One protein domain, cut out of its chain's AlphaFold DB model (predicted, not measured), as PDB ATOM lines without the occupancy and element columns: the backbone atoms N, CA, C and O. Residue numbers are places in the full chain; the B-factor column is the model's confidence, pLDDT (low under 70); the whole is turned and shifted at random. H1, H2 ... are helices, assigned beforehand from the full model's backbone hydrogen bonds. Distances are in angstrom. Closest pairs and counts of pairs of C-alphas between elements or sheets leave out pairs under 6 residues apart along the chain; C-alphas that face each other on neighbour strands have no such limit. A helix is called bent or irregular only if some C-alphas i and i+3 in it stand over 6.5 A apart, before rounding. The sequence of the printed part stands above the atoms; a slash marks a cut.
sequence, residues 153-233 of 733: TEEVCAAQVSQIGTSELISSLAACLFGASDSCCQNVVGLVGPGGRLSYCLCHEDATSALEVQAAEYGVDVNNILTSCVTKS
ATOM      1  N   THR A 153      23.235  35.798 -18.931       81.00
ATOM      2  CA  THR A 153      22.717  37.012 -18.296       81.00
ATOM      3  C   THR A 153      22.646  36.828 -16.785       81.00
ATOM      4  O   THR A 153      22.498  35.712 -16.293       81.00
ATOM      5  N   GLU A 154      22.693  37.938 -16.060       77.62
ATOM      6  CA  GLU A 154      22.498  38.025 -14.610       77.62
ATOM      7  C   GLU A 154      21.282  37.202 -14.132       77.62
ATOM      8  O   GLU A 154      21.419  36.338 -13.271       77.62
ATOM      9  N   GLU A 155      20.132  37.340 -14.806       78.00
ATOM     10  CA  GLU A 155      18.919  36.534 -14.573       78.00
ATOM     11  C   GLU A 155      19.153  35.016 -14.707       78.00
ATOM     12  O   GLU A 155      18.641  34.228 -13.910       78.00
ATOM     13  N   VAL A 156      19.921  34.584 -15.716       82.62
ATOM     14  CA  VAL A 156      20.270  33.168 -15.934       82.62
ATOM     15  C   VAL A 156      21.252  32.684 -14.870       82.62
ATOM     16  O   VAL A 156      21.162  31.535 -14.449       82.62
ATOM     17  N   CYS A 157      22.145  33.548 -14.393       82.56
ATOM     18  CA  CYS A 157      23.123  33.222 -13.363       82.56
ATOM     19  C   CYS A 157      22.513  33.131 -11.962       82.56
ATOM     20  O   CYS A 157      22.721  32.127 -11.281       82.56
ATOM     21  N   ALA A 158      21.669  34.087 -11.569       78.12
ATOM     22  CA  ALA A 158      20.858  33.990 -10.358       78.12
ATOM     23  C   ALA A 158      19.948  32.745 -10.396       78.12
ATOM     24  O   ALA A 158      19.823  32.021  -9.403       78.12
ATOM     25  N   ALA A 159      19.377  32.424 -11.567       78.44
ATOM     26  CA  ALA A 159      18.629  31.186 -11.766       78.44
ATOM     27  C   ALA A 159      19.511  29.925 -11.683       78.44
ATOM     28  O   ALA A 159      19.039  28.925 -11.154       78.44
ATOM     29  N   GLN A 160      20.763  29.940 -12.153       80.75
ATOM     30  CA  GLN A 160      21.684  28.799 -12.048       80.75
ATOM     31  C   GLN A 160      22.151  28.552 -10.611       80.75
ATOM     32  O   GLN A 160      22.096  27.408 -10.165       80.75
ATOM     33  N   VAL A 161      22.511  29.597  -9.858       80.12
ATOM     34  CA  VAL A 161      22.799  29.489  -8.414       80.12
ATOM     35  C   VAL A 161      21.572  28.942  -7.670       80.12
ATOM     36  O   VAL A 161      21.687  28.019  -6.870       80.12
ATOM     37  N   SER A 162      20.368  29.404  -8.023       76.94
ATOM     38  CA  SER A 162      19.109  28.871  -7.475       76.94
ATOM     39  C   SER A 162      18.780  27.431  -7.918       76.94
ATOM     40  O   SER A 162      18.057  26.734  -7.209       76.94
ATOM     41  N   GLN A 163      19.268  26.977  -9.081       74.88
ATOM     42  CA  GLN A 163      18.956  25.662  -9.668       74.88
ATOM     43  C   GLN A 163      19.937  24.550  -9.300       74.88
ATOM     44  O   GLN A 163      19.533  23.391  -9.326       74.88
ATOM     45  N   ILE A 164      21.187  24.874  -8.949       74.62
ATOM     46  CA  ILE A 164      22.087  23.920  -8.275       74.62
ATOM     47  C   ILE A 164      21.408  23.440  -6.983       74.62
ATOM     48  O   ILE A 164      21.427  22.256  -6.660       74.62
ATOM     49  N   GLY A 165      20.705  24.352  -6.305       60.88
ATOM     50  CA  GLY A 165      19.881  24.031  -5.152       60.88
ATOM     51  C   GLY A 165      20.717  23.674  -3.926       60.88
ATOM     52  O   GLY A 165      21.904  23.349  -4.003       60.88
ATOM     53  N   THR A 166      20.081  23.728  -2.760       60.22
ATOM     54  CA  THR A 166      20.788  23.515  -1.498       60.22
ATOM     55  C   THR A 166      21.398  22.115  -1.420       60.22
ATOM     56  O   THR A 166      22.530  21.993  -0.985       60.22
ATOM     57  N   SER A 167      20.743  21.059  -1.912       58.00
ATOM     58  CA  SER A 167      21.278  19.689  -1.825       58.00
ATOM     59  C   SER A 167      22.548  19.443  -2.653       58.00
ATOM     60  O   SER A 167      23.478  18.820  -2.137       58.00
ATOM     61  N   GLU A 168      22.631  19.912  -3.902       67.25
ATOM     62  CA  GLU A 168      23.831  19.725  -4.737       67.25
ATOM     63  C   GLU A 168      24.962  20.655  -4.267       67.25
ATOM     64  O   GLU A 168      26.106  20.212  -4.153       67.25
ATOM     65  N   LEU A 169      24.631  21.893  -3.866       71.31
ATOM     66  CA  LEU A 169      25.589  22.837  -3.286       71.31
ATOM     67  C   LEU A 169      26.165  22.328  -1.953       71.31
ATOM     68  O   LEU A 169      27.385  22.275  -1.804       71.31
ATOM     69  N   ILE A 170      25.318  21.881  -1.014       68.81
ATOM     70  CA  ILE A 170      25.743  21.230   0.238       68.81
ATOM     71  C   ILE A 170      26.595  20.005  -0.084       68.81
ATOM     72  O   ILE A 170      27.648  19.845   0.515       68.81
ATOM     73  N   SER A 171      26.196  19.142  -1.023       71.38
ATOM     74  CA  SER A 171      26.965  17.924  -1.330       71.38
ATOM     75  C   SER A 171      28.376  18.239  -1.841       71.38
ATOM     76  O   SER A 171      29.330  17.546  -1.485       71.38
ATOM     77  N   SER A 172      28.534  19.307  -2.627       74.25
ATOM     78  CA  SER A 172      29.843  19.798  -3.064       74.25
ATOM     79  C   SER A 172      30.635  20.472  -1.934       74.25
ATOM     80  O   SER A 172      31.819  20.175  -1.763       74.25
ATOM     81  N   LEU A 173      29.998  21.340  -1.142       77.56
ATOM     82  CA  LEU A 173      30.639  22.136  -0.085       77.56
ATOM     83  C   LEU A 173      30.752  21.418   1.273       77.56
ATOM     84  O   LEU A 173      31.459  21.895   2.155       77.56
ATOM     85  N   ALA A 174      30.149  20.242   1.464       78.00
ATOM     86  CA  ALA A 174      30.233  19.477   2.714       78.00
ATOM     87  C   ALA A 174      31.673  19.048   3.035       78.00
ATOM     88  O   ALA A 174      32.075  19.016   4.198       78.00
ATOM     89  N   ALA A 175      32.486  18.796   2.004       79.31
ATOM     90  CA  ALA A 175      33.925  18.563   2.145       79.31
ATOM     91  C   ALA A 175      34.695  19.795   2.675       79.31
ATOM     92  O   ALA A 175      35.830  19.650   3.135       79.31
ATOM     93  N   CYS A 176      34.087  20.985   2.608       84.75
ATOM     94  CA  CYS A 176      34.637  22.270   3.039       84.75
ATOM     95  C   CYS A 176      34.215  22.687   4.460       84.75
ATOM     96  O   CYS A 176      34.799  23.619   5.008       84.75
ATOM     97  N   LEU A 177      33.251  21.996   5.091       81.75
ATOM     98  CA  LEU A 177      32.794  22.277   6.467       81.75
ATOM     99  C   LEU A 177      33.908  22.148   7.523       81.75
ATOM    100  O   LEU A 177      33.801  22.694   8.617       81.75
ATOM    101  N   PHE A 178      34.991  21.442   7.190       82.06
ATOM    102  CA  PHE A 178      36.193  21.292   8.016       82.06
ATOM    103  C   PHE A 178      37.387  22.092   7.455       82.06
ATOM    104  O   PHE A 178      38.544  21.737   7.682       82.06
ATOM    105  N   GLY A 179      37.103  23.158   6.700       80.19
ATOM    106  CA  GLY A 179      38.076  23.958   5.960       80.19
ATOM    107  C   GLY A 179      38.377  23.407   4.562       80.19
ATOM    108  O   GLY A 179      37.882  22.353   4.158       80.19
ATOM    109  N   ALA A 180      39.215  24.129   3.816       86.31
ATOM    110  CA  ALA A 180      39.590  23.817   2.436       86.31
ATOM    111  C   ALA A 180      40.490  22.570   2.323       86.31
ATOM    112  O   ALA A 180      41.698  22.641   2.088       86.31
ATOM    113  N   SER A 181      39.898  21.394   2.521       91.00
ATOM    114  CA  SER A 181      40.489  20.093   2.202       91.00
ATOM    115  C   SER A 181      40.762  19.960   0.695       91.00
ATOM    116  O   SER A 181      40.178  20.662  -0.125       91.00
ATOM    117  N   ASP A 182      41.646  19.048   0.292       85.44
ATOM    118  CA  ASP A 182      41.980  18.887  -1.134       85.44
ATOM    119  C   ASP A 182      40.761  18.383  -1.935       85.44
ATOM    120  O   ASP A 182      40.569  18.760  -3.090       85.44
ATOM    121  N   SER A 183      39.880  17.604  -1.296       86.94
ATOM    122  CA  SER A 183      38.572  17.204  -1.827       86.94
ATOM    123  C   SER A 183      37.566  18.359  -1.880       86.94
ATOM    124  O   SER A 183      36.840  18.469  -2.865       86.94
ATOM    125  N   CYS A 184      37.547  19.258  -0.886       91.00
ATOM    126  CA  CYS A 184      36.812  20.524  -0.987       91.00
ATOM    127  C   CYS A 184      37.260  21.311  -2.221       91.00
ATOM    128  O   CYS A 184      36.430  21.688  -3.041       91.00
ATOM    129  N   CYS A 185      38.567  21.502  -2.403       90.56
ATOM    130  CA  CYS A 185      39.083  22.292  -3.515       90.56
ATOM    131  C   CYS A 185      38.822  21.651  -4.884       90.56
ATOM    132  O   CYS A 185      38.523  22.370  -5.833       90.56
ATOM    133  N   GLN A 186      38.832  20.318  -4.993       88.88
ATOM    134  CA  GLN A 186      38.386  19.623  -6.210       88.88
ATOM    135  C   GLN A 186      36.891  19.848  -6.493       88.88
ATOM    136  O   GLN A 186      36.532  20.151  -7.630       88.88
ATOM    137  N   ASN A 187      36.024  19.774  -5.477       87.25
ATOM    138  CA  ASN A 187      34.592  20.056  -5.630       87.25
ATOM    139  C   ASN A 187      34.328  21.525  -6.004       87.25
ATOM    140  O   ASN A 187      33.513  21.807  -6.882       87.25
ATOM    141  N   VAL A 188      35.042  22.460  -5.373       85.81
ATOM    142  CA  VAL A 188      34.970  23.899  -5.658       85.81
ATOM    143  C   VAL A 188      35.435  24.187  -7.087       85.81
ATOM    144  O   VAL A 188      34.717  24.862  -7.816       85.81
ATOM    145  N   VAL A 189      36.546  23.608  -7.553       84.25
ATOM    146  CA  VAL A 189      36.970  23.701  -8.967       84.25
ATOM    147  C   VAL A 189      35.940  23.057  -9.912       84.25
ATOM    148  O   VAL A 189      35.702  23.587 -10.992       84.25
ATOM    149  N   GLY A 190      35.240  21.992  -9.512       81.94
ATOM    150  CA  GLY A 190      34.112  21.445 -10.283       81.94
ATOM    151  C   GLY A 190      32.911  22.402 -10.412       81.94
ATOM    152  O   GLY A 190      32.230  22.414 -11.440       81.94
ATOM    153  N   LEU A 191      32.663  23.233  -9.394       83.62
ATOM    154  CA  LEU A 191      31.613  24.258  -9.399       83.62
ATOM    155  C   LEU A 191      32.025  25.528 -10.156       83.62
ATOM    156  O   LEU A 191      31.264  25.999 -10.999       83.62
ATOM    157  N   VAL A 192      33.201  26.086  -9.852       82.06
ATOM    158  CA  VAL A 192      33.605  27.449 -10.254       82.06
ATOM    159  C   VAL A 192      34.837  27.501 -11.161       82.06
ATOM    160  O   VAL A 192      35.134  28.554 -11.718       82.06
ATOM    161  N   GLY A 193      35.562  26.390 -11.304       78.94
ATOM    162  CA  GLY A 193      36.772  26.274 -12.122       78.94
ATOM    163  C   GLY A 193      36.514  26.390 -13.629       78.94
ATOM    164  O   GLY A 193      35.361  26.483 -14.049       78.94
ATOM    165  N   PRO A 194      37.552  26.362 -14.483       69.38
ATOM    166  CA  PRO A 194      37.388  26.459 -15.934       69.38
ATOM    167  C   PRO A 194      36.442  25.376 -16.489       69.38
ATOM    168  O   PRO A 194      36.737  24.185 -16.433       69.38
ATOM    169  N   GLY A 195      35.284  25.789 -17.018       74.06
ATOM    170  CA  GLY A 195      34.226  24.880 -17.490       74.06
ATOM    171  C   GLY A 195      33.265  24.360 -16.405       74.06
ATOM    172  O   GLY A 195      32.310  23.656 -16.733       74.06
ATOM    173  N   GLY A 196      33.468  24.727 -15.136       77.94
ATOM    174  CA  GLY A 196      32.539  24.479 -14.032       77.94
ATOM    175  C   GLY A 196      31.231  25.265 -14.181       77.94
ATOM    176  O   GLY A 196      31.186  26.307 -14.842       77.94
ATOM    177  N   ARG A 197      30.148  24.771 -13.565       77.00
ATOM    178  CA  ARG A 197      28.774  25.285 -13.764       77.00
ATOM    179  C   ARG A 197      28.600  26.789 -13.519       77.00
ATOM    180  O   ARG A 197      27.794  27.401 -14.208       77.00
ATOM    181  N   LEU A 198      29.312  27.363 -12.549       82.44
ATOM    182  CA  LEU A 198      29.205  28.772 -12.147       82.44
ATOM    183  C   LEU A 198      30.337  29.658 -12.685       82.44
ATOM    184  O   LEU A 198      30.331  30.860 -12.429       82.44
ATOM    185  N   SER A 199      31.280  29.100 -13.449       78.94
ATOM    186  CA  SER A 199      32.510  29.779 -13.898       78.94
ATOM    187  C   SER A 199      32.294  31.139 -14.578       78.94
ATOM    188  O   SER A 199      33.036  32.079 -14.313       78.94
ATOM    189  N   TYR A 200      31.250  31.275 -15.399       77.19
ATOM    190  CA  TYR A 200      30.872  32.542 -16.049       77.19
ATOM    191  C   TYR A 200      29.833  33.364 -15.274       77.19
ATOM    192  O   TYR A 200      29.502  34.474 -15.684       77.19
ATOM    193  N   CYS A 201      29.289  32.820 -14.186       82.06
ATOM    194  CA  CYS A 201      28.223  33.445 -13.409       82.06
ATOM    195  C   CYS A 201      28.720  34.191 -12.176       82.06
ATOM    196  O   CYS A 201      28.109  35.187 -11.810       82.06
ATOM    197  N   LEU A 202      29.875  33.805 -11.627       78.50
ATOM    198  CA  LEU A 202      30.605  34.601 -10.632       78.50
ATOM    199  C   LEU A 202      31.057  35.982 -11.152       78.50
ATOM    200  O   LEU A 202      31.481  36.832 -10.378       78.50
ATOM    201  N   CYS A 203      30.927  36.227 -12.458       78.69
ATOM    202  CA  CYS A 203      31.094  37.538 -13.082       78.69
ATOM    203  C   CYS A 203      29.950  38.531 -12.802       78.69
ATOM    204  O   CYS A 203      30.055  39.683 -13.220       78.69
ATOM    205  N   HIS A 204      28.860  38.105 -12.150       81.12
ATOM    206  CA  HIS A 204      27.748  38.973 -11.744       81.12
ATOM    207  C   HIS A 204      27.671  39.042 -10.215       81.12
ATOM    208  O   HIS A 204      27.586  38.010  -9.548       81.12
ATOM    209  N   GLU A 205      27.663  40.259  -9.671       76.31
ATOM    210  CA  GLU A 205      27.693  40.539  -8.225       76.31
ATOM    211  C   GLU A 205      26.511  39.891  -7.478       76.31
ATOM    212  O   GLU A 205      26.704  39.266  -6.433       76.31
ATOM    213  N   ASP A 206      25.313  39.917  -8.073       75.62
ATOM    214  CA  ASP A 206      24.097  39.266  -7.563       75.62
ATOM    215  C   ASP A 206      24.242  37.738  -7.426       75.62
ATOM    216  O   ASP A 206      23.765  37.141  -6.461       75.62
ATOM    217  N   ALA A 207      24.907  37.082  -8.384       73.81
ATOM    218  CA  ALA A 207      25.075  35.629  -8.378       73.81
ATOM    219  C   ALA A 207      26.140  35.187  -7.360       73.81
ATOM    220  O   ALA A 207      25.965  34.164  -6.694       73.81
ATOM    221  N   THR A 208      27.200  35.979  -7.193       75.19
ATOM    222  CA  THR A 208      28.199  35.795  -6.129       75.19
ATOM    223  C   THR A 208      27.576  36.009  -4.749       75.19
ATOM    224  O   THR A 208      27.670  35.128  -3.898       75.19
ATOM    225  N   SER A 209      26.832  37.101  -4.558       79.81
ATOM    226  CA  SER A 209      26.116  37.397  -3.308       79.81
ATOM    227  C   SER A 209      25.107  36.300  -2.947       79.81
ATOM    228  O   SER A 209      25.017  35.885  -1.793       79.81
ATOM    229  N   ALA A 210      24.376  35.766  -3.932       79.25
ATOM    230  CA  ALA A 210      23.462  34.644  -3.720       79.25
ATOM    231  C   ALA A 210      24.188  33.350  -3.305       79.25
ATOM    232  O   ALA A 210      23.670  32.602  -2.473       79.25
ATOM    233  N   LEU A 211      25.381  33.086  -3.853       79.44
ATOM    234  CA  LEU A 211      26.209  31.938  -3.479       79.44
ATOM    235  C   LEU A 211      26.769  32.084  -2.055       79.44
ATOM    236  O   LEU A 211      26.727  31.125  -1.285       79.44
ATOM    237  N   GLU A 212      27.250  33.275  -1.693       83.81
ATOM    238  CA  GLU A 212      27.728  33.587  -0.341       83.81
ATOM    239  C   GLU A 212      26.617  33.436   0.701       83.81
ATOM    240  O   GLU A 212      26.816  32.753   1.703       83.81
ATOM    241  N   VAL A 213      25.425  33.987   0.445       83.06
ATOM    242  CA  VAL A 213      24.269  33.862   1.349       83.06
ATOM    243  C   VAL A 213      23.856  32.397   1.530       83.06
ATOM    244  O   VAL A 213      23.700  31.952   2.667       83.06
ATOM    245  N   GLN A 214      23.741  31.618   0.446       80.81
ATOM    246  CA  GLN A 214      23.388  30.193   0.542       80.81
ATOM    247  C   GLN A 214      24.441  29.367   1.293       80.81
ATOM    248  O   GLN A 214      24.092  28.433   2.008       80.81
ATOM    249  N   ALA A 215      25.727  29.683   1.147       81.19
ATOM    250  CA  ALA A 215      26.795  28.980   1.850       81.19
ATOM    251  C   ALA A 215      26.903  29.402   3.331       81.19
ATOM    252  O   ALA A 215      27.146  28.559   4.200       81.19
ATOM    253  N   ALA A 216      26.637  30.675   3.641       81.00
ATOM    254  CA  ALA A 216      26.606  31.200   5.002       81.00
ATOM    255  C   ALA A 216      25.518  30.534   5.869       81.00
ATOM    256  O   ALA A 216      25.766  30.289   7.051       81.00
ATOM    257  N   GLU A 217      24.371  30.139   5.294       80.12
ATOM    258  CA  GLU A 217      23.352  29.324   5.986       80.12
ATOM    259  C   GLU A 217      23.898  27.978   6.508       80.12
ATOM    260  O   GLU A 217      23.378  27.436   7.485       80.12
ATOM    261  N   TYR A 218      24.979  27.462   5.912       76.25
ATOM    262  CA  TYR A 218      25.668  26.232   6.330       76.25
ATOM    263  C   TYR A 218      26.979  26.490   7.091       76.25
ATOM    264  O   TYR A 218      27.713  25.546   7.383       76.25
ATOM    265  N   GLY A 219      27.283  27.748   7.432       81.00
ATOM    266  CA  GLY A 219      28.537  28.139   8.087       81.00
ATOM    267  C   GLY A 219      29.769  28.062   7.176       81.00
ATOM    268  O   GLY A 219      30.889  27.942   7.670       81.00
ATOM    269  N   VAL A 220      29.570  28.097   5.855       81.25
ATOM    270  CA  VAL A 220      30.615  27.932   4.837       81.25
ATOM    271  C   VAL A 220      30.998  29.300   4.262       81.25
ATOM    272  O   VAL A 220      30.274  29.867   3.449       81.25
ATOM    273  N   ASP A 221      32.155  29.827   4.664       84.56
ATOM    274  CA  ASP A 221      32.726  31.059   4.100       84.56
ATOM    275  C   ASP A 221      33.365  30.775   2.729       84.56
ATOM    276  O   ASP A 221      34.474  30.236   2.624       84.56
ATOM    277  N   VAL A 222      32.637  31.131   1.669       80.19
ATOM    278  CA  VAL A 222      33.028  30.903   0.270       80.19
ATOM    279  C   VAL A 222      34.334  31.617  -0.070       80.19
ATOM    280  O   VAL A 222      35.197  31.015  -0.706       80.19
ATOM    281  N   ASN A 223      34.529  32.860   0.377       81.88
ATOM    282  CA  ASN A 223      35.719  33.643   0.041       81.88
ATOM    283  C   ASN A 223      36.973  33.093   0.722       81.88
ATOM    284  O   ASN A 223      38.019  32.956   0.081       81.88
ATOM    285  N   ASN A 224      36.863  32.699   1.990       83.19
ATOM    286  CA  ASN A 224      37.938  32.042   2.726       83.19
ATOM    287  C   ASN A 224      38.288  30.675   2.113       83.19
ATOM    288  O   ASN A 224      39.465  30.367   1.918       83.19
ATOM    289  N   ILE A 225      37.289  29.882   1.710       83.25
ATOM    290  CA  ILE A 225      37.506  28.589   1.044       83.25
ATOM    291  C   ILE A 225      38.145  28.755  -0.340       83.25
ATOM    292  O   ILE A 225      39.132  28.077  -0.621       83.25
ATOM    293  N   LEU A 226      37.653  29.670  -1.181       80.50
ATOM    294  CA  LEU A 226      38.246  29.957  -2.492       80.50
ATOM    295  C   LEU A 226      39.709  30.400  -2.339       80.50
ATOM    296  O   LEU A 226      40.596  29.804  -2.953       80.50
ATOM    297  N   THR A 227      39.983  31.356  -1.445       80.19
ATOM    298  CA  THR A 227      41.342  31.836  -1.129       80.19
ATOM    299  C   THR A 227      42.243  30.705  -0.615       80.19
ATOM    300  O   THR A 227      43.397  30.565  -1.034       80.19
ATOM    301  N   SER A 228      41.713  29.839   0.251       85.44
ATOM    302  CA  SER A 228      42.425  28.670   0.784       85.44
ATOM    303  C   SER A 228      42.690  27.584  -0.271       85.44
ATOM    304  O   SER A 228      43.646  26.820  -0.146       85.44
ATOM    305  N   CYS A 229      41.889  27.513  -1.336       85.69
ATOM    306  CA  CYS A 229      42.130  26.619  -2.470       85.69
ATOM    307  C   CYS A 229      43.145  27.194  -3.472       85.69
ATOM    308  O   CYS A 229      43.997  26.455  -3.968       85.69
ATOM    309  N   VAL A 230      43.131  28.509  -3.708       80.62
ATOM    310  CA  VAL A 230      44.138  29.216  -4.526       80.62
ATOM    311  C   VAL A 230      45.525  29.110  -3.898       80.62
ATOM    312  O   VAL A 230      46.487  28.738  -4.567       80.62
ATOM    313  N   THR A 231      45.635  29.354  -2.590       80.31
ATOM    314  CA  THR A 231      46.901  29.201  -1.844       80.31
ATOM    315  C   THR A 231      47.395  27.749  -1.793       80.31
ATOM    316  O   THR A 231      48.593  27.514  -1.660       80.31
ATOM    317  N   LYS A 232      46.504  26.769  -2.000       82.50
ATOM    318  CA  LYS A 232      46.827  25.351  -2.242       82.50
ATOM    319  C   LYS A 232      47.143  24.999  -3.705       82.50
ATOM    320  O   LYS A 232      47.307  23.824  -4.021       82.50
ATOM    321  N   SER A 233      47.252  25.990  -4.591       81.69
ATOM    322  CA  SER A 233      47.548  25.825  -6.023       81.69
ATOM    323  C   SER A 233      46.494  25.041  -6.821       81.69
ATOM    324  O   SER A 233      46.823  24.410  -7.826       81.69
TER     325      SER A 233
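Overview. This is residues 153 to 233 of the 733 residues of an uncharacterized protein of Tetraselmis sp. GSL018 (UniProt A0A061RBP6). A long helix, H1, is bent into an L, and the other three helices complete a ring of contacts with it: H3 lies alongside the first arm, H1a, H2 folds back on the second arm, H1b, as a hairpin, and H4 bridges H2 and H3. The unnamed stretch of residues 193 to 204 leads from the end of H2 to the start of H3. The printed part has 81 residues with four named helices, in the order H1, H2, H3, H4, and no named strand; the class is all helix. The whole is compact and rounded, with a radius of gyration of the C-alphas of 11.6 A and spans of 32 by 25 by 18 A.

Arrangement. H1, residues 154 to 176, was assigned as one helix by its hydrogen bonds, but it is bent: C-alphas 163 and 166 are 8.6 A apart. Its arms, H1a of residues 154 to 163 and H1b of residues 166 to 176, are about perpendicular at 80 degrees. H1b is itself irregular, with C-alphas 172 and 175 6.7 A apart. H2, residues 182 to 192, touches H1b, the closest C-alphas being those of Ala 175 and Cys 184 at 4.7 A. The two form a helical hairpin, opposite ways at a steep tilt of 38 degrees, only just past shallow. H3, residues 205 to 216, touches H1a with residues 206 to 211 alone; the closest C-alphas, of Ala 158 and Ala 207, are 4.9 A apart. They run the same way at a shallow tilt of 20 degrees. H4, residues 222 to 230, touches H3, whose residues 211 to 216 alone take part. The closest C-alphas are those of Glu 212 and Val 222, 6.0 A apart, and the lines are about perpendicular at 84 degrees. H4 also touches H2, the closest C-alphas being those of Cys 185 and Cys 229 at 5.4 A. They run opposite ways at a steep tilt of 68 degrees, only just short of about perpendicular. H1a is apart from H2 and H4, and H2 is apart from H3. In H1a, H2, H3 and H4 each O i to N i+4 pair is within hydrogen-bond range; in H1b 5 of 7 are.

Along the chain. H1a is 13.8 A long and begins at C-alpha 154, (22.498, 38.025, -14.610). H1b is 14.6 A long, H2 15.1 A and H3 16.2 A. H4, 12.2 A long, ends at C-alpha 230, (44.138, 29.216, -4.526).

Size, cuts and confidence. The C-alphas farthest apart are those of Thr 153 and Phe 178, 33.5 A. The printed part has no cut. The link from H2 to H3 is long, with 12 residues, while H1 to H2 and H3 to H4 are tight links. Mean pLDDT of the printed part is 79.5, and residues 165 to 168, 170 and 194 are under 70.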